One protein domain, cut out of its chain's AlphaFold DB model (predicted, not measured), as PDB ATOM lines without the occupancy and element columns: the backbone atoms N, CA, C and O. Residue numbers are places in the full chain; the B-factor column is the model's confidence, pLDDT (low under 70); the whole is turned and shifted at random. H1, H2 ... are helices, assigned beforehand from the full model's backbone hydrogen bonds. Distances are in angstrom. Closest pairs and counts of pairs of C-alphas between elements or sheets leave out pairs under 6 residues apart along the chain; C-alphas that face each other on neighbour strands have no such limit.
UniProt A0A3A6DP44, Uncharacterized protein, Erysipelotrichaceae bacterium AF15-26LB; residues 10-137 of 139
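AT A GLANCE: This is residues 10 to 137 of the 139 residues of an uncharacterized protein of Erysipelotrichaceae bacterium AF15-26LB (UniProt A0A3A6DP44). One long helix, H8, runs through the middle, with H4 and H5 lengthwise beside it in a loosely packed three-helix bundle. The short helices H1, H2 and H3 form a group at one end of the longest axis, where H2 packs on H8; the short helices H6 and H7 are at the other end, where H6 packs on H8. The printed part has 128 residues with eight named helices, H1 to H8 in chain order, and no named strand; the class is all helix. The whole is compact, with a radius of gyration of the C-alphas of 14.3 A. Its outline is rounded, with spans of 37 by 35 by 26 A.

IN THESE COORDINATES: H1 covers residues 10 to 18, beginning at C-alpha 10 at (168.735, 146.850, 162.874), and is 12.2 A long from first to last C-alpha. H2 is residues 23 to 30, 10.3 A long, and H3 is residues 34 to 38, 6.1 A long. Residues 39 to 53 hold no named element. H4 then runs over residues 54 to 66, 17.9 A, from C-alpha 54 at (164.912, 153.092, 153.253). H5, residues 75 to 88, measures 19.8 A. H6 is residues 92 to 99, 10.6 A long, and H7 is residues 103 to 111, 12.2 A long. H8, residues 119 to 136, is the longest helix at 25.7 A and ends at C-alpha 136 at (169.021, 166.927, 149.620).

HOW THE PARTS SIT: H8 is the hub and touches three helices, H2, H4 and H6. H4, H5 and H8 form a bundle, helices set lengthwise beside each other. H4 touches H8 at a shallow tilt of 10 degrees, opposite ways, and their closest C-alphas, those of Leu 64 and Phe 120, are 6.3 A apart. H5 is close to H8 but not clearly touching: the closest C-alphas, those of Tyr 88 and Ser 134, are 6.7 A apart, and the two run the same way at a shallow tilt of 19 degrees. H4 and H5 are also close but not clearly touching, 7.2 A between the closest C-alphas, those of Phe 60 and Leu 77. H8 touches H2 with residues 121 to 125 alone, about perpendicular at 77 degrees, closest at the C-alphas of Cys 30 and Arg 121, 4.7 A. H2 touches H3, with the closest C-alphas, those of Ser 27 and Val 34, 5.6 A apart. H1 touches no helix but is near H2 and H4. H8 touches H6 with residues 122 to 129 alone, at a steep tilt of 64 degrees, closest at the C-alphas of Leu 99 and Lys 125, 6.8 A. H6 and H7 only just touch, with 3 pairs of C-alphas within 8 A, and only at the corner by their link; the closest are Ala 96 and Phe 106, 5.6 A. H5 and H7 touch only at their ends, closest at the C-alphas of Lys 78 and Leu 110, 5.5 A. Among the pairs that are apart are H2 and H6, and H4 and H7. Every O i to N i+4 pair is within hydrogen-bond range in H1 to H7, and 13 of 14 in H8.

THE WHOLE: The two C-alphas farthest apart, those of Gly 43 and Gly 104, are 39.4 A apart. The printed part has no cut. The link from H3 to H4, with 15 residues, is long; those from H4 to H5 and from H7 to H8 are short, and the other four are tight. The mean pLDDT of the printed part is 71.8. Confidence is low, under 70, for 50 residues, among them residues 42 to 80 and 133 to 137.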
ATOM      1  N   GLU A  10     168.373 146.651 161.466       71.62
ATOM      2  CA  GLU A  10     168.735 146.850 162.874       71.62
ATOM      3  C   GLU A  10     169.081 145.507 163.533       71.62
ATOM      4  O   GLU A  10     170.118 145.397 164.194       71.62
ATOM      5  N   ASP A  11     168.304 144.459 163.255       72.56
ATOM      6  CA  ASP A  11     168.597 143.087 163.676       72.56
ATOM      7  C   ASP A  11     169.890 142.542 163.051       72.56
ATOM      8  O   ASP A  11     170.684 141.885 163.735       72.56
ATOM      9  N   PHE A  12     170.148 142.833 161.769       75.12
ATOM     10  CA  PHE A  12     171.432 142.516 161.132       75.12
ATOM     11  C   PHE A  12     172.590 143.208 161.854       75.12
ATOM     12  O   PHE A  12     173.552 142.544 162.246       75.12
ATOM     13  N   MET A  13     172.497 144.525 162.055       77.19
ATOM     14  CA  MET A  13     173.542 145.308 162.711       77.19
ATOM     15  C   MET A  13     173.766 144.826 164.145       77.19
ATOM     16  O   MET A  13     174.912 144.716 164.583       77.19
ATOM     17  N   TRP A  14     172.700 144.471 164.864       79.31
ATOM     18  CA  TRP A  14     172.796 143.878 166.192       79.31
ATOM     19  C   TRP A  14     173.563 142.552 166.167       79.31
ATOM     20  O   TRP A  14     174.512 142.397 166.936       79.31
ATOM     21  N   ARG A  15     173.223 141.622 165.263       76.00
ATOM     22  CA  ARG A  15     173.928 140.330 165.131       76.00
ATOM     23  C   ARG A  15     175.387 140.505 164.715       76.00
ATOM     24  O   ARG A  15     176.264 139.930 165.346       76.00
ATOM     25  N   TYR A  16     175.650 141.349 163.720       77.94
ATOM     26  CA  TYR A  16     177.000 141.653 163.243       77.94
ATOM     27  C   TYR A  16     177.905 142.161 164.378       77.94
ATOM     28  O   TYR A  16     179.058 141.747 164.494       77.94
ATOM     29  N   LEU A  17     177.372 143.008 165.266       82.12
ATOM     30  CA  LEU A  17     178.096 143.482 166.447       82.12
ATOM     31  C   LEU A  17     178.237 142.402 167.537       82.12
ATOM     32  O   LEU A  17     179.286 142.326 168.177       82.12
ATOM     33  N   GLN A  18     177.220 141.557 167.748       82.00
ATOM     34  CA  GLN A  18     177.292 140.420 168.684       82.00
ATOM     35  C   GLN A  18     178.357 139.394 168.278       82.00
ATOM     36  O   GLN A  18     179.030 138.840 169.146       82.00
ATOM     37  N   ASP A  19     178.565 139.195 166.977       79.25
ATOM     38  CA  ASP A  19     179.594 138.302 166.431       79.25
ATOM     39  C   ASP A  19     181.028 138.855 166.600       79.25
ATOM     40  O   ASP A  19     182.006 138.209 166.221       79.25
ATOM     41  N   GLY A  20     181.182 140.042 167.200       78.25
ATOM     42  CA  GLY A  20     182.473 140.655 167.521       78.25
ATOM     43  C   GLY A  20     183.063 141.510 166.401       78.25
ATOM     44  O   GLY A  20     184.194 141.988 166.530       78.25
ATOM     45  N   PHE A  21     182.323 141.736 165.312       82.88
ATOM     46  CA  PHE A  21     182.725 142.684 164.280       82.88
ATOM     47  C   PHE A  21     182.438 144.127 164.704       82.88
ATOM     48  O   PHE A  21     181.586 144.395 165.549       82.88
ATOM     49  N   THR A  22     183.143 145.084 164.096       85.88
ATOM     50  CA  THR A  22     182.965 146.511 164.398       85.88
ATOM     51  C   THR A  22     182.381 147.283 163.219       85.88
ATOM     52  O   THR A  22     182.522 146.888 162.053       85.88
ATOM     53  N   LEU A  23     181.750 148.425 163.511       84.38
ATOM     54  CA  LEU A  23     181.232 149.329 162.482       84.38
ATOM     55  C   LEU A  23     182.344 149.819 161.549       84.38
ATOM     56  O   LEU A  23     182.107 149.988 160.359       84.38
ATOM     57  N   GLU A  24     183.568 149.994 162.047       84.19
ATOM     58  CA  GLU A  24     184.728 150.387 161.244       84.19
ATOM     59  C   GLU A  24     185.127 149.301 160.243       84.19
ATOM     60  O   GLU A  24     185.575 149.624 159.141       84.19
ATOM     61  N   CYS A  25     184.975 148.021 160.601       78.56
ATOM     62  CA  CYS A  25     185.198 146.911 159.676       78.56
ATOM     63  C   CYS A  25     184.181 146.953 158.529       78.56
ATOM     64  O   CYS A  25     184.577 146.891 157.363       78.56
ATOM     65  N   LEU A  26     182.897 147.139 158.853       78.06
ATOM     66  CA  LEU A  26     181.827 147.209 157.854       78.06
ATOM     67  C   LEU A  26     181.954 148.469 156.992       78.06
ATOM     68  O   LEU A  26     181.875 148.406 155.771       78.06
ATOM     69  N   SER A  27     182.251 149.605 157.621       81.38
ATOM     70  CA  SER A  27     182.503 150.887 156.967       81.38
ATOM     71  C   SER A  27     183.618 150.789 155.930       81.38
ATOM     72  O   SER A  27     183.441 151.232 154.796       81.38
ATOM     73  N   ARG A  28     184.746 150.153 156.270       79.06
ATOM     74  CA  ARG A  28     185.867 149.959 155.336       79.06
ATOM     75  C   ARG A  28     185.535 148.983 154.215       79.06
ATOM     76  O   ARG A  28     185.878 149.249 153.064       79.06
ATOM     77  N   ALA A  29     184.883 147.867 154.539       75.06
ATOM     78  CA  ALA A  29     184.489 146.868 153.548       75.06
ATOM     79  C   ALA A  29     183.498 147.455 152.536       75.06
ATOM     80  O   ALA A  29     183.598 147.204 151.333       75.06
ATOM     81  N   CYS A  30     182.585 148.291 153.022       73.44
ATOM     82  CA  CYS A  30     181.492 148.822 152.233       73.44
ATOM     83  C   CYS A  30     181.758 150.218 151.683       73.44
ATOM     84  O   CYS A  30     181.064 150.604 150.764       73.44
ATOM     85  N   ASP A  31     182.799 150.930 152.120       77.31
ATOM     86  CA  ASP A  31     183.051 152.329 151.728       77.31
ATOM     87  C   ASP A  31     181.841 153.229 152.062       77.31
ATOM     88  O   ASP A  31     181.347 153.994 151.234       77.31
ATOM     89  N   THR A  32     181.355 153.078 153.299       78.69
ATOM     90  CA  THR A  32     180.195 153.776 153.870       78.69
ATOM     91  C   THR A  32     180.578 154.366 155.236       78.69
ATOM     92  O   THR A  32     181.214 153.654 156.011       78.69
ATOM     93  N   PRO A  33     180.225 155.620 155.585       81.19
ATOM     94  CA  PRO A  33     180.613 156.225 156.864       81.19
ATOM     95  C   PRO A  33     180.072 155.476 158.087       81.19
ATOM     96  O   PRO A  33     178.941 154.991 158.078       81.19
ATOM     97  N   VAL A  34     180.873 155.421 159.153       82.50
ATOM     98  CA  VAL A  34     180.510 154.757 160.418       82.50
ATOM     99  C   VAL A  34     179.280 155.408 161.044       82.50
ATOM    100  O   VAL A  34     178.407 154.703 161.540       82.50
ATOM    101  N   GLU A  35     179.170 156.732 160.959       81.25
ATOM    102  CA  GLU A  35     178.062 157.510 161.515       81.25
ATOM    103  C   GLU A  35     176.731 157.097 160.887       81.25
ATOM    104  O   GLU A  35     175.729 156.958 161.580       81.25
ATOM    105  N   PHE A  36     176.737 156.831 159.578       78.81
ATOM    106  CA  PHE A  36     175.563 156.328 158.879       78.81
ATOM    107  C   PHE A  36     175.193 154.915 159.341       78.81
ATOM    108  O   PHE A  36     174.018 154.635 159.538       78.81
ATOM    109  N   LEU A  37     176.172 154.029 159.547       78.00
ATOM    110  CA  LEU A  37     175.915 152.673 160.050       78.00
ATOM    111  C   LEU A  37     175.397 152.693 161.497       78.00
ATOM    112  O   LEU A  37     174.537 151.894 161.857       78.00
ATOM    113  N   GLN A  38     175.885 153.631 162.312       81.06
ATOM    114  CA  GLN A  38     175.491 153.797 163.706       81.06
ATOM    115  C   GLN A  38     174.013 154.193 163.865       81.06
ATOM    116  O   GLN A  38     173.385 153.782 164.843       81.06
ATOM    117  N   GLU A  39     173.433 154.919 162.897       77.19
ATOM    118  CA  GLU A  39     171.997 155.263 162.867       77.19
ATOM    119  C   GLU A  39     171.079 154.026 162.909       77.19
ATOM    120  O   GLU A  39     169.929 154.145 163.331       77.19
ATOM    121  N   TYR A  40     171.587 152.858 162.501       74.81
ATOM    122  CA  TYR A  40     170.846 151.597 162.412       74.81
ATOM    123  C   TYR A  40     171.273 150.562 163.453       74.81
ATOM    124  O   TYR A  40     170.982 149.381 163.312       74.81
ATOM    125  N   THR A  41     171.996 150.979 164.491       76.25
ATOM    126  CA  THR A  41     172.315 150.110 165.632       76.25
ATOM    127  C   THR A  41     171.270 150.261 166.739       76.25
ATOM    128  O   THR A  41     170.662 151.330 166.849       76.25
ATOM    129  N   PRO A  42     171.082 149.256 167.614       69.81
ATOM    130  CA  PRO A  42     170.211 149.401 168.777       69.81
ATOM    131  C   PRO A  42     170.663 150.554 169.679       69.81
ATOM    132  O   PRO A  42     171.787 150.571 170.180       69.81
ATOM    133  N   GLY A  43     169.781 151.536 169.877       65.25
ATOM    134  CA  GLY A  43     170.093 152.782 170.595       65.25
ATOM    135  C   GLY A  43     170.649 153.909 169.714       65.25
ATOM    136  O   GLY A  43     170.902 155.003 170.219       65.25
ATOM    137  N   GLY A  44     170.790 153.678 168.405       65.75
ATOM    138  CA  GLY A  44     171.064 154.707 167.411       65.75
ATOM    139  C   GLY A  44     169.980 155.783 167.430       65.75
ATOM    140  O   GLY A  44     168.781 155.505 167.329       65.75
ATOM    141  N   CYS A  45     170.399 157.038 167.586       56.41
ATOM    142  CA  CYS A  45     169.490 158.173 167.606       56.41
ATOM    143  C   CYS A  45     169.426 158.765 166.202       56.41
ATOM    144  O   CYS A  45     170.340 159.444 165.744       56.41
ATOM    145  N   SER A  46     168.337 158.474 165.507       52.84
ATOM    146  CA  SER A  46     168.053 159.031 164.200       52.84
ATOM    147  C   SER A  46     166.825 159.922 164.365       52.84
ATOM    148  O   SER A  46     165.696 159.435 164.423       52.84
ATOM    149  N   GLU A  47     167.024 161.248 164.385       49.06
ATOM    150  CA  GLU A  47     165.945 162.215 164.074       49.06
ATOM    151  C   GLU A  47     165.285 161.879 162.710       49.06
ATOM    152  O   GLU A  47     164.174 162.294 162.386       49.06
ATOM    153  N   THR A  48     165.980 161.060 161.922       48.94
ATOM    154  CA  THR A  48     165.739 160.589 160.565       48.94
ATOM    155  C   THR A  48     165.079 159.205 160.440       48.94
ATOM    156  O   THR A  48     165.019 158.692 159.320       48.94
ATOM    157  N   LYS A  49     164.473 158.625 161.501       48.06
ATOM    158  CA  LYS A  49     163.564 157.447 161.377       48.06
ATOM    159  C   LYS A  49     162.382 157.700 160.408       48.06
ATOM    160  O   LYS A  49     161.638 156.790 160.071       48.06
ATOM    161  N   ASN A  50     162.250 158.926 159.897       43.62
ATOM    162  CA  ASN A  50     161.283 159.383 158.900       43.62
ATOM    163  C   ASN A  50     161.548 158.991 157.436       43.62
ATOM    164  O   ASN A  50     160.766 159.375 156.565       43.62
ATOM    165  N   ARG A  51     162.591 158.227 157.108       54.78
ATOM    166  CA  ARG A  51     162.787 157.778 155.720       54.78
ATOM    167  C   ARG A  51     162.060 156.479 155.456       54.78
ATOM    168  O   ARG A  51     162.675 155.422 155.398       54.78
ATOM    169  N   LYS A  52     160.746 156.590 155.256       52.78
ATOM    170  CA  LYS A  52     159.845 155.490 154.873       52.78
ATOM    171  C   LYS A  52     160.322 154.681 153.655       52.78
ATOM    172  O   LYS A  52     159.870 153.557 153.472       52.78
ATOM    173  N   ASP A  53     161.257 155.225 152.879       53.59
ATOM    174  CA  ASP A  53     161.756 154.641 151.634       53.59
ATOM    175  C   ASP A  53     163.045 153.815 151.805       53.59
ATOM    176  O   ASP A  53     163.416 153.063 150.910       53.59
ATOM    177  N   LEU A  54     163.730 153.912 152.954       58.78
ATOM    178  CA  LEU A  54     164.912 153.092 153.253       58.78
ATOM    179  C   LEU A  54     164.601 151.666 153.775       58.78
ATOM    180  O   LEU A  54     165.360 150.775 153.407       58.78
ATOM    181  N   PRO A  55     163.502 151.389 154.523       59.91
ATOM    182  CA  PRO A  55     163.051 150.033 154.901       59.91
ATOM    183  C   PRO A  55     163.071 148.996 153.777       59.91
ATOM    184  O   PRO A  55     163.360 147.828 154.006       59.91
ATOM    185  N   TRP A  56     162.820 149.427 152.548       57.03
ATOM    186  CA  TRP A  56     162.741 148.567 151.375       57.03
ATOM    187  C   TRP A  56     164.143 148.196 150.869       57.03
ATOM    188  O   TRP A  56     164.407 147.041 150.546       57.03
ATOM    189  N   VAL A  57     165.075 149.156 150.896       59.81
ATOM    190  CA  VAL A  57     166.505 148.932 150.622       59.81
ATOM    191  C   VAL A  57     167.147 148.091 151.735       59.81
ATOM    192  O   VAL A  57     168.023 147.274 151.464       59.81
ATOM    193  N   PHE A  58     166.676 148.243 152.976       63.72
ATOM    194  CA  PHE A  58     167.074 147.408 154.110       63.72
ATOM    195  C   PHE A  58     166.648 145.959 153.937       63.72
ATOM    196  O   PHE A  58     167.506 145.087 154.020       63.72
ATOM    197  N   ASN A  59     165.370 145.709 153.635       60.50
ATOM    198  CA  ASN A  59     164.887 144.365 153.323       60.50
ATOM    199  C   ASN A  59     165.725 143.734 152.212       60.50
ATOM    200  O   ASN A  59     166.148 142.597 152.345       60.50
ATOM    201  N   PHE A  60     166.052 144.499 151.172       63.25
ATOM    202  CA  PHE A  60     166.904 144.019 150.095       63.25
ATOM    203  C   PHE A  60     168.324 143.623 150.559       63.25
ATOM    204  O   PHE A  60     168.802 142.543 150.226       63.25
ATOM    205  N   ILE A  61     169.005 144.445 151.365       63.06
ATOM    206  CA  ILE A  61     170.349 144.124 151.891       63.06
ATOM    207  C   ILE A  61     170.317 142.934 152.846       63.06
ATOM    208  O   ILE A  61     171.231 142.110 152.840       63.06
ATOM    209  N   VAL A  62     169.272 142.841 153.664       61.97
ATOM    210  CA  VAL A  62     169.044 141.677 154.511       61.97
ATOM    211  C   VAL A  62     168.855 140.437 153.645       61.97
ATOM    212  O   VAL A  62     169.493 139.431 153.939       61.97
ATOM    213  N   THR A  63     168.042 140.497 152.586       59.56
ATOM    214  CA  THR A  63     167.860 139.388 151.638       59.56
ATOM    215  C   THR A  63     169.204 138.949 151.060       59.56
ATOM    216  O   THR A  63     169.561 137.781 151.208       59.56
ATOM    217  N   LEU A  64     170.005 139.895 150.550       60.62
ATOM    218  CA  LEU A  64     171.351 139.625 150.029       60.62
ATOM    219  C   LEU A  64     172.287 138.962 151.056       60.62
ATOM    220  O   LEU A  64     173.147 138.167 150.689       60.62
ATOM    221  N   TYR A  65     172.184 139.338 152.332       57.59
ATOM    222  CA  TYR A  65     173.079 138.853 153.387       57.59
ATOM    223  C   TYR A  65     172.627 137.525 154.007       57.59
ATOM    224  O   TYR A  65     173.461 136.702 154.384       57.59
ATOM    225  N   CYS A  66     171.316 137.327 154.171       56.44
ATOM    226  CA  CYS A  66     170.773 136.308 155.067       56.44
ATOM    227  C   CYS A  66     170.472 134.973 154.394       56.44
ATOM    228  O   CYS A  66     170.511 133.961 155.089       56.44
ATOM    229  N   ASN A  67     170.173 134.923 153.092       52.81
ATOM    230  CA  ASN A  67     169.793 133.668 152.445       52.81
ATOM    231  C   ASN A  67     170.226 133.619 150.980       52.81
ATOM    232  O   ASN A  67     169.618 134.255 150.132       52.81
ATOM    233  N   GLY A  68     171.138 132.702 150.656       49.69
ATOM    234  CA  GLY A  68     171.086 132.028 149.362       49.69
ATOM    235  C   GLY A  68     169.869 131.099 149.284       49.69
ATOM    236  O   GLY A  68     170.063 129.890 149.179       49.69
ATOM    237  N   PHE A  69     168.635 131.620 149.395       46.00
ATOM    238  CA  PHE A  69     167.418 130.842 149.146       46.00
ATOM    239  C   PHE A  69     166.228 131.660 148.586       46.00
ATOM    240  O   PHE A  69     165.587 132.408 149.317       46.00
ATOM    241  N   TYR A  70     165.958 131.382 147.301       46.44
ATOM    242  CA  TYR A  70     164.705 131.082 146.577       46.44
ATOM    243  C   TYR A  70     163.532 132.087 146.470       46.44
ATOM    244  O   TYR A  70     162.761 132.305 147.398       46.44
ATOM    245  N   GLU A  71     163.305 132.451 145.199       44.00
ATOM    246  CA  GLU A  71     162.021 132.477 144.464       44.00
ATOM    247  C   GLU A  71     161.108 133.708 144.483       44.00
ATOM    248  O   GLU A  71     160.137 133.704 143.729       44.00
ATOM    249  N   GLU A  72     161.437 134.805 145.163       45.94
ATOM    250  CA  GLU A  72     160.696 136.062 144.952       45.94
ATOM    251  C   GLU A  72     161.569 137.177 144.363       45.94
ATOM    252  O   GLU A  72     162.166 137.998 145.050       45.94
ATOM    253  N   ASP A  73     161.553 137.160 143.029       53.22
ATOM    254  CA  ASP A  73     161.639 138.283 142.097       53.22
ATOM    255  C   ASP A  73     162.949 139.093 142.103       53.22
ATOM    256  O   ASP A  73     163.039 140.183 142.669       53.22
ATOM    257  N   GLU A  74     163.942 138.613 141.341       51.06
ATOM    258  CA  GLU A  74     165.132 139.374 140.898       51.06
ATOM    259  C   GLU A  74     164.764 140.785 140.379       51.06
ATOM    260  O   GLU A  74     165.549 141.732 140.461       51.06
ATOM    261  N   HIS A  75     163.529 140.979 139.899       57.94
ATOM    262  CA  HIS A  75     163.027 142.270 139.439       57.94
ATOM    263  C   HIS A  75     162.710 143.281 140.550       57.94
ATOM    264  O   HIS A  75     162.592 144.473 140.246       57.94
ATOM    265  N   MET A  76     162.616 142.876 141.821       63.00
ATOM    266  CA  MET A  76     162.266 143.788 142.915       63.00
ATOM    267  C   MET A  76     163.266 144.933 143.054       63.00
ATOM    268  O   MET A  76     162.845 146.088 143.093       63.00
ATOM    269  N   LEU A  77     164.580 144.666 143.080       64.69
ATOM    270  CA  LEU A  77     165.573 145.739 143.222       64.69
ATOM    271  C   LEU A  77     165.463 146.734 142.065       64.69
ATOM    272  O   LEU A  77     165.443 147.941 142.289       64.69
ATOM    273  N   LYS A  78     165.362 146.239 140.833       69.81
ATOM    274  CA  LYS A  78     165.238 147.073 139.636       69.81
ATOM    275  C   LYS A  78     163.988 147.952 139.672       69.81
ATOM    276  O   LYS A  78     164.072 149.148 139.391       69.81
ATOM    277  N   GLU A  79     162.838 147.391 140.038       69.12
ATOM    278  CA  GLU A  79     161.577 148.134 140.140       69.12
ATOM    279  C   GLU A  79     161.571 149.109 141.330       69.12
ATOM    280  O   GLU A  79     161.093 150.244 141.204       69.12
ATOM    281  N   TYR A  80     162.196 148.744 142.454       69.50
ATOM    282  CA  TYR A  80     162.421 149.658 143.573       69.50
ATOM    283  C   TYR A  80     163.344 150.802 143.190       69.50
ATOM    284  O   TYR A  80     163.048 151.954 143.499       69.50
ATOM    285  N   MET A  81     164.418 150.522 142.459       72.62
ATOM    286  CA  MET A  81     165.346 151.544 142.003       72.62
ATOM    287  C   MET A  81     164.697 152.508 141.025       72.62
ATOM    288  O   MET A  81     164.834 153.715 141.212       72.62
ATOM    289  N   LYS A  82     163.903 152.021 140.064       72.50
ATOM    290  CA  LYS A  82     163.078 152.891 139.212       72.50
ATOM    291  C   LYS A  82     162.139 153.767 140.042       72.50
ATOM    292  O   LYS A  82     162.060 154.974 139.809       72.50
ATOM    293  N   SER A  83     161.461 153.181 141.028       68.50
ATOM    294  CA  SER A  83     160.513 153.891 141.892       68.50
ATOM    295  C   SER A  83     161.198 154.966 142.743       68.50
ATOM    296  O   SER A  83     160.724 156.098 142.802       68.50
ATOM    297  N   ILE A  84     162.351 154.661 143.340       67.12
ATOM    298  CA  ILE A  84     163.142 155.583 144.166       67.12
ATOM    299  C   ILE A  84     163.764 156.687 143.303       67.12
ATOM    300  O   ILE A  84     163.665 157.865 143.651       67.12
ATOM    301  N   CYS A  85     164.363 156.340 142.160       72.38
ATOM    302  CA  CYS A  85     164.882 157.309 141.195       72.38
ATOM    303  C   CYS A  85     163.782 158.266 140.722       72.38
ATOM    304  O   CYS A  85     164.025 159.470 140.639       72.38
ATOM    305  N   GLY A  86     162.566 157.761 140.491       68.50
ATOM    306  CA  GLY A  86     161.391 158.577 140.192       68.50
ATOM    307  C   GLY A  86     160.973 159.479 141.357       68.50
ATOM    308  O   GLY A  86     160.848 160.690 141.187       68.50
ATOM    309  N   LEU A  87     160.806 158.917 142.558       66.69
ATOM    310  CA  LEU A  87     160.320 159.627 143.750       66.69
ATOM    311  C   LEU A  87     161.273 160.742 144.215       66.69
ATOM    312  O   LEU A  87     160.840 161.817 144.653       66.69
ATOM    313  N   TYR A  88     162.577 160.500 144.111       65.62
ATOM    314  CA  TYR A  88     163.626 161.435 144.513       65.62
ATOM    315  C   TYR A  88     164.224 162.231 143.349       65.62
ATOM    316  O   TYR A  88     165.118 163.044 143.580       65.62
ATOM    317  N   ALA A  89     163.736 162.025 142.122       71.00
ATOM    318  CA  ALA A  89     164.277 162.617 140.898       71.00
ATOM    319  C   ALA A  89     165.803 162.422 140.749       71.00
ATOM    320  O   ALA A  89     166.509 163.288 140.231       71.00
ATOM    321  N   ILE A  90     166.321 161.280 141.217       76.69
ATOM    322  CA  ILE A  90     167.744 160.937 141.136       76.69
ATOM    323  C   ILE A  90     167.975 160.192 139.820       76.69
ATOM    324  O   ILE A  90     167.421 159.109 139.635       76.69
ATOM    325  N   PRO A  91     168.823 160.697 138.910       82.69
ATOM    326  CA  PRO A  91     169.174 159.954 137.708       82.69
ATOM    327  C   PRO A  91     169.981 158.694 138.055       82.69
ATOM    328  O   PRO A  91     170.963 158.792 138.790       82.69
ATOM    329  N   GLU A  92     169.664 157.544 137.453       83.44
ATOM    330  CA  GLU A  92     170.442 156.297 137.613       83.44
ATOM    331  C   GLU A  92     171.942 156.507 137.338       83.44
ATOM    332  O   GLU A  92     172.791 156.053 138.102       83.44
ATOM    333  N   ARG A  93     172.286 157.315 136.324       84.50
ATOM    334  CA  ARG A  93     173.676 157.708 136.018       84.50
ATOM    335  C   ARG A  93     174.410 158.374 137.189       84.50
ATOM    336  O   ARG A  93     175.630 158.276 137.290       84.50
ATOM    337  N   ALA A  94     173.695 159.088 138.062       84.50
ATOM    338  CA  ALA A  94     174.289 159.730 139.231       84.50
ATOM    339  C   ALA A  94     174.638 158.690 140.303       84.50
ATOM    340  O   ALA A  94     175.685 158.804 140.942       84.50
ATOM    341  N   LEU A  95     173.805 157.656 140.447       85.38
ATOM    342  CA  LEU A  95     174.058 156.519 141.330       85.38
ATOM    343  C   LEU A  95     175.197 155.646 140.797       85.38
ATOM    344  O   LEU A  95     176.130 155.371 141.545       85.38
ATOM    345  N   ALA A  96     175.200 155.315 139.503       88.12
ATOM    346  CA  ALA A  96     176.302 154.595 138.860       88.12
ATOM    347  C   ALA A  96     177.645 155.322 139.067       88.12
ATOM    348  O   ALA A  96     178.620 154.739 139.546       88.12
ATOM    349  N   LYS A  97     177.669 156.643 138.830       86.69
ATOM    350  CA  LYS A  97     178.852 157.482 139.072       86.69
ATOM    351  C   LYS A  97     179.286 157.481 140.538       86.69
ATOM    352  O   LYS A  97     180.484 157.435 140.809       86.69
ATOM    353  N   TYR A  98     178.341 157.530 141.477       85.19
ATOM    354  CA  TYR A  98     178.635 157.453 142.909       85.19
ATOM    355  C   TYR A  98     179.270 156.106 143.286       85.19
ATOM    356  O   TYR A  98     180.267 156.058 144.008       85.19
ATOM    357  N   LEU A  99     178.733 155.014 142.741       87.12
ATOM    358  CA  LEU A  99     179.241 153.658 142.949       87.12
ATOM    359  C   LEU A  99     180.551 153.377 142.203       87.12
ATOM    360  O   LEU A  99     181.182 152.355 142.476       87.12
ATOM    361  N   LYS A 100     181.000 154.306 141.347       89.75
ATOM    362  CA  LYS A 100     182.158 154.164 140.451       89.75
ATOM    363  C   LYS A 100     181.995 152.977 139.496       89.75
ATOM    364  O   LYS A 100     182.948 152.245 139.262       89.75
ATOM    365  N   MET A 101     180.780 152.807 138.988       91.19
ATOM    366  CA  MET A 101     180.406 151.792 138.010       91.19
ATOM    367  C   MET A 101     180.129 152.453 136.663       91.19
ATOM    368  O   MET A 101     179.605 153.574 136.606       91.19
ATOM    369  N   GLU A 102     180.437 151.747 135.580       91.94
ATOM    370  CA  GLU A 102     179.899 152.096 134.267       91.94
ATOM    371  C   GLU A 102     178.381 151.839 134.212       91.94
ATOM    372  O   GLU A 102     177.829 151.080 135.009       91.94
ATOM    373  N   GLU A 103     177.667 152.452 133.262       86.94
ATOM    374  CA  GLU A 103     176.207 152.275 133.157       86.94
ATOM    375  C   GLU A 103     175.804 150.812 132.903       86.94
ATOM    376  O   GLU A 103     174.773 150.361 133.400       86.94
ATOM    377  N   GLY A 104     176.615 150.068 132.143       88.44
ATOM    378  CA  GLY A 104     176.392 148.643 131.886       88.44
ATOM    379  C   GLY A 104     176.595 147.782 133.132       88.44
ATOM    380  O   GLY A 104     175.772 146.917 133.413       88.44
ATOM    381  N   GLU A 105     177.639 148.066 133.912       90.56
ATOM    382  CA  GLU A 105     177.921 147.393 135.188       90.56
ATOM    383  C   GLU A 105     176.839 147.677 136.224       90.56
ATOM    384  O   GLU A 105     176.381 146.771 136.913       90.56
ATOM    385  N   PHE A 106     176.386 148.931 136.302       89.19
ATOM    386  CA  PHE A 106     175.308 149.313 137.202       89.19
ATOM    387  C   PHE A 106     174.011 148.578 136.857       89.19
ATOM    388  O   PHE A 106     173.351 148.066 137.753       89.19
ATOM    389  N   LYS A 107     173.667 148.458 135.567       86.62
ATOM    390  CA  LYS A 107     172.504 147.669 135.133       86.62
ATOM    391  C   LYS A 107     172.653 146.188 135.465       86.62
ATOM    392  O   LYS A 107     171.720 145.622 136.010       86.62
ATOM    393  N   ALA A 108     173.818 145.597 135.200       87.12
ATOM    394  CA  ALA A 108     174.084 144.200 135.537       87.12
ATOM    395  C   ALA A 108     173.967 143.942 137.048       87.12
ATOM    396  O   ALA A 108     173.366 142.955 137.454       87.12
ATOM    397  N   PHE A 109     174.473 144.858 137.878       85.75
ATOM    398  CA  PHE A 109     174.290 144.814 139.328       85.75
ATOM    399  C   PHE A 109     172.817 144.946 139.737       85.75
ATOM    400  O   PHE A 109     172.384 144.248 140.641       85.75
ATOM    401  N   LEU A 110     172.040 145.832 139.107       80.56
ATOM    402  CA  LEU A 110     170.616 145.968 139.422       80.56
ATOM    403  C   LEU A 110     169.777 144.766 138.974       80.56
ATOM    404  O   LEU A 110     168.739 144.513 139.581       80.56
ATOM    405  N   ASP A 111     170.195 144.093 137.902       80.69
ATOM    406  CA  ASP A 111     169.506 142.935 137.335       80.69
ATOM    407  C   ASP A 111     169.773 141.655 138.148       80.69
ATOM    408  O   ASP A 111     168.841 140.892 138.362       80.69
ATOM    409  N   ASP A 112     171.006 141.441 138.624       76.56
ATOM    410  CA  ASP A 112     171.374 140.298 139.476       76.56
ATOM    411  C   ASP A 112     172.408 140.715 140.544       76.56
ATOM    412  O   ASP A 112     173.616 140.489 140.404       76.56
ATOM    413  N   PRO A 113     171.961 141.374 141.622       73.44
ATOM    414  CA  PRO A 113     172.845 141.883 142.663       73.44
ATOM    415  C   PRO A 113     173.441 140.785 143.550       73.44
ATOM    416  O   PRO A 113     174.466 141.027 144.187       73.44
ATOM    417  N   GLU A 114     172.816 139.609 143.620       69.44
ATOM    418  CA  GLU A 114     173.271 138.477 144.434       69.44
ATOM    419  C   GLU A 114     174.509 137.830 143.829       69.44
ATOM    420  O   GLU A 114     175.518 137.633 144.515       69.44
ATOM    421  N   SER A 115     174.460 137.558 142.524       76.06
ATOM    422  CA  SER A 115     175.589 136.973 141.805       76.06
ATOM    423  C   SER A 115     176.636 138.014 141.413       76.06
ATOM    424  O   SER A 115     177.738 137.649 140.985       76.06
ATOM    425  N   TYR A 116     176.334 139.312 141.548       81.81
ATOM    426  CA  TYR A 116     177.277 140.370 141.197       81.81
ATOM    427  C   TYR A 116     178.511 140.350 142.119       81.81
ATOM    428  O   TYR A 116     178.377 140.382 143.349       81.81
ATOM    429  N   PRO A 117     179.743 140.382 141.576       81.69
ATOM    430  CA  PRO A 117     180.955 140.449 142.385       81.69
ATOM    431  C   PRO A 117     180.947 141.640 143.356       81.69
ATOM    432  O   PRO A 117     181.020 142.803 142.961       81.69
ATOM    433  N   GLY A 118     180.876 141.352 144.659       78.06
ATOM    434  CA  GLY A 118     180.780 142.382 145.696       78.06
ATOM    435  C   GLY A 118     179.395 143.029 145.820       78.06
ATOM    436  O   GLY A 118     179.301 144.138 146.346       78.06
ATOM    437  N   GLY A 119     178.328 142.365 145.370       77.69
ATOM    438  CA  GLY A 119     176.952 142.864 145.389       77.69
ATOM    439  C   GLY A 119     176.495 143.407 146.742       77.69
ATOM    440  O   GLY A 119     176.021 144.538 146.816       77.69
ATOM    441  N   PHE A 120     176.770 142.691 147.837       74.50
ATOM    442  CA  PHE A 120     176.488 143.165 149.201       74.50
ATOM    443  C   PHE A 120     177.157 144.514 149.519       74.50
ATOM    444  O   PHE A 120     176.536 145.432 150.062       74.50
ATOM    445  N   ARG A 121     178.428 144.675 149.126       80.12
ATOM    446  CA  ARG A 121     179.152 145.942 149.270       80.12
ATOM    447  C   ARG A 121     178.471 147.044 148.463       80.12
ATOM    448  O   ARG A 121     178.244 148.125 148.999       80.12
ATOM    449  N   TYR A 122     178.149 146.791 147.199       82.25
ATOM    450  CA  TYR A 122     177.512 147.790 146.340       82.25
ATOM    451  C   TYR A 122     176.103 148.161 146.806       82.25
ATOM    452  O   TYR A 122     175.754 149.339 146.761       82.25
ATOM    453  N   ALA A 123     175.341 147.215 147.350       78.62
ATOM    454  CA  ALA A 123     174.036 147.464 147.947       78.62
ATOM    455  C   ALA A 123     174.126 148.406 149.160       78.62
ATOM    456  O   ALA A 123     173.383 149.385 149.240       78.62
ATOM    457  N   LEU A 124     175.100 148.200 150.055       75.62
ATOM    458  CA  LEU A 124     175.336 149.106 151.188       75.62
ATOM    459  C   LEU A 124     175.773 150.511 150.754       75.62
ATOM    460  O   LEU A 124     175.338 151.507 151.339       75.62
ATOM    461  N   LYS A 125     176.594 150.617 149.704       83.00
ATOM    462  CA  LYS A 125     176.960 151.917 149.116       83.00
ATOM    463  C   LYS A 125     175.770 152.612 148.479       83.00
ATOM    464  O   LYS A 125     175.624 153.823 148.620       83.00
ATOM    465  N   LEU A 126     174.931 151.857 147.775       80.81
ATOM    466  CA  LEU A 126     173.724 152.361 147.137       80.81
ATOM    467  C   LEU A 126     172.756 152.902 148.191       80.81
ATOM    468  O   LEU A 126     172.244 154.008 148.048       80.81
ATOM    469  N   MET A 127     172.589 152.181 149.296       76.75
ATOM    470  CA  MET A 127     171.797 152.629 150.435       76.75
ATOM    471  C   MET A 127     172.317 153.940 151.022       76.75
ATOM    472  O   MET A 127     171.543 154.875 151.241       76.75
ATOM    473  N   PHE A 128     173.634 154.054 151.216       77.19
ATOM    474  CA  PHE A 128     174.227 155.304 151.672       77.19
ATOM    475  C   PHE A 128     174.015 156.436 150.658       77.19
ATOM    476  O   PHE A 128     173.586 157.523 151.050       77.19
ATOM    477  N   ALA A 129     174.202 156.183 149.359       79.56
ATOM    478  CA  ALA A 129     173.955 157.158 148.298       79.56
ATOM    479  C   ALA A 129     172.511 157.683 148.336       79.56
ATOM    480  O   ALA A 129     172.282 158.891 148.385       79.56
ATOM    481  N   LEU A 130     171.529 156.782 148.396       75.25
ATOM    482  CA  LEU A 130     170.110 157.124 148.501       75.25
ATOM    483  C   LEU A 130     169.801 157.892 149.789       75.25
ATOM    484  O   LEU A 130     169.008 158.838 149.784       75.25
ATOM    485  N   SER A 131     170.479 157.559 150.887       72.62
ATOM    486  CA  SER A 131     170.395 158.318 152.131       72.62
ATOM    487  C   SER A 131     170.943 159.749 151.983       72.62
ATOM    488  O   SER A 131     170.423 160.682 152.595       72.62
ATOM    489  N   LEU A 132     171.962 159.979 151.159       73.62
ATOM    490  CA  LEU A 132     172.455 161.330 150.903       73.62
ATOM    491  C   LEU A 132     171.458 162.108 150.044       73.62
ATOM    492  O   LEU A 132     171.082 163.222 150.396       73.62
ATOM    493  N   PHE A 133     170.954 161.510 148.965       68.44
ATOM    494  CA  PHE A 133     170.031 162.195 148.059       68.44
ATOM    495  C   PHE A 133     168.666 162.496 148.690       68.44
ATOM    496  O   PHE A 133     168.138 163.594 148.522       68.44
ATOM    497  N   SER A 134     168.131 161.593 149.513       64.44
ATOM    498  CA  SER A 134     166.912 161.855 150.298       64.44
ATOM    499  C   SER A 134     167.086 162.961 151.350       64.44
ATOM    500  O   SER A 134     166.107 163.446 151.902       64.44
ATOM    501  N   ARG A 135     168.326 163.371 151.664       62.34
ATOM    502  CA  ARG A 135     168.669 164.483 152.585       62.34
ATOM    503  C   ARG A 135     168.697 165.817 151.830       62.34
ATOM    504  O   ARG A 135     168.518 166.866 152.439       62.34
ATOM    505  N   VAL A 136     168.934 165.765 150.517       58.97
ATOM    506  CA  VAL A 136     169.021 166.927 149.620       58.97
ATOM    507  C   VAL A 136     167.639 167.408 149.179       58.97
ATOM    508  O   VAL A 136     167.491 168.587 148.877       58.97
ATOM    509  N   LYS A 137     166.608 166.550 149.225       50.41
ATOM    510  CA  LYS A 137     165.202 166.953 149.066       50.41
ATOM    511  C   LYS A 137     164.718 167.694 150.327       50.41
ATOM    512  O   LYS A 137     163.895 167.193 151.083       50.41
TER     513      LYS A 137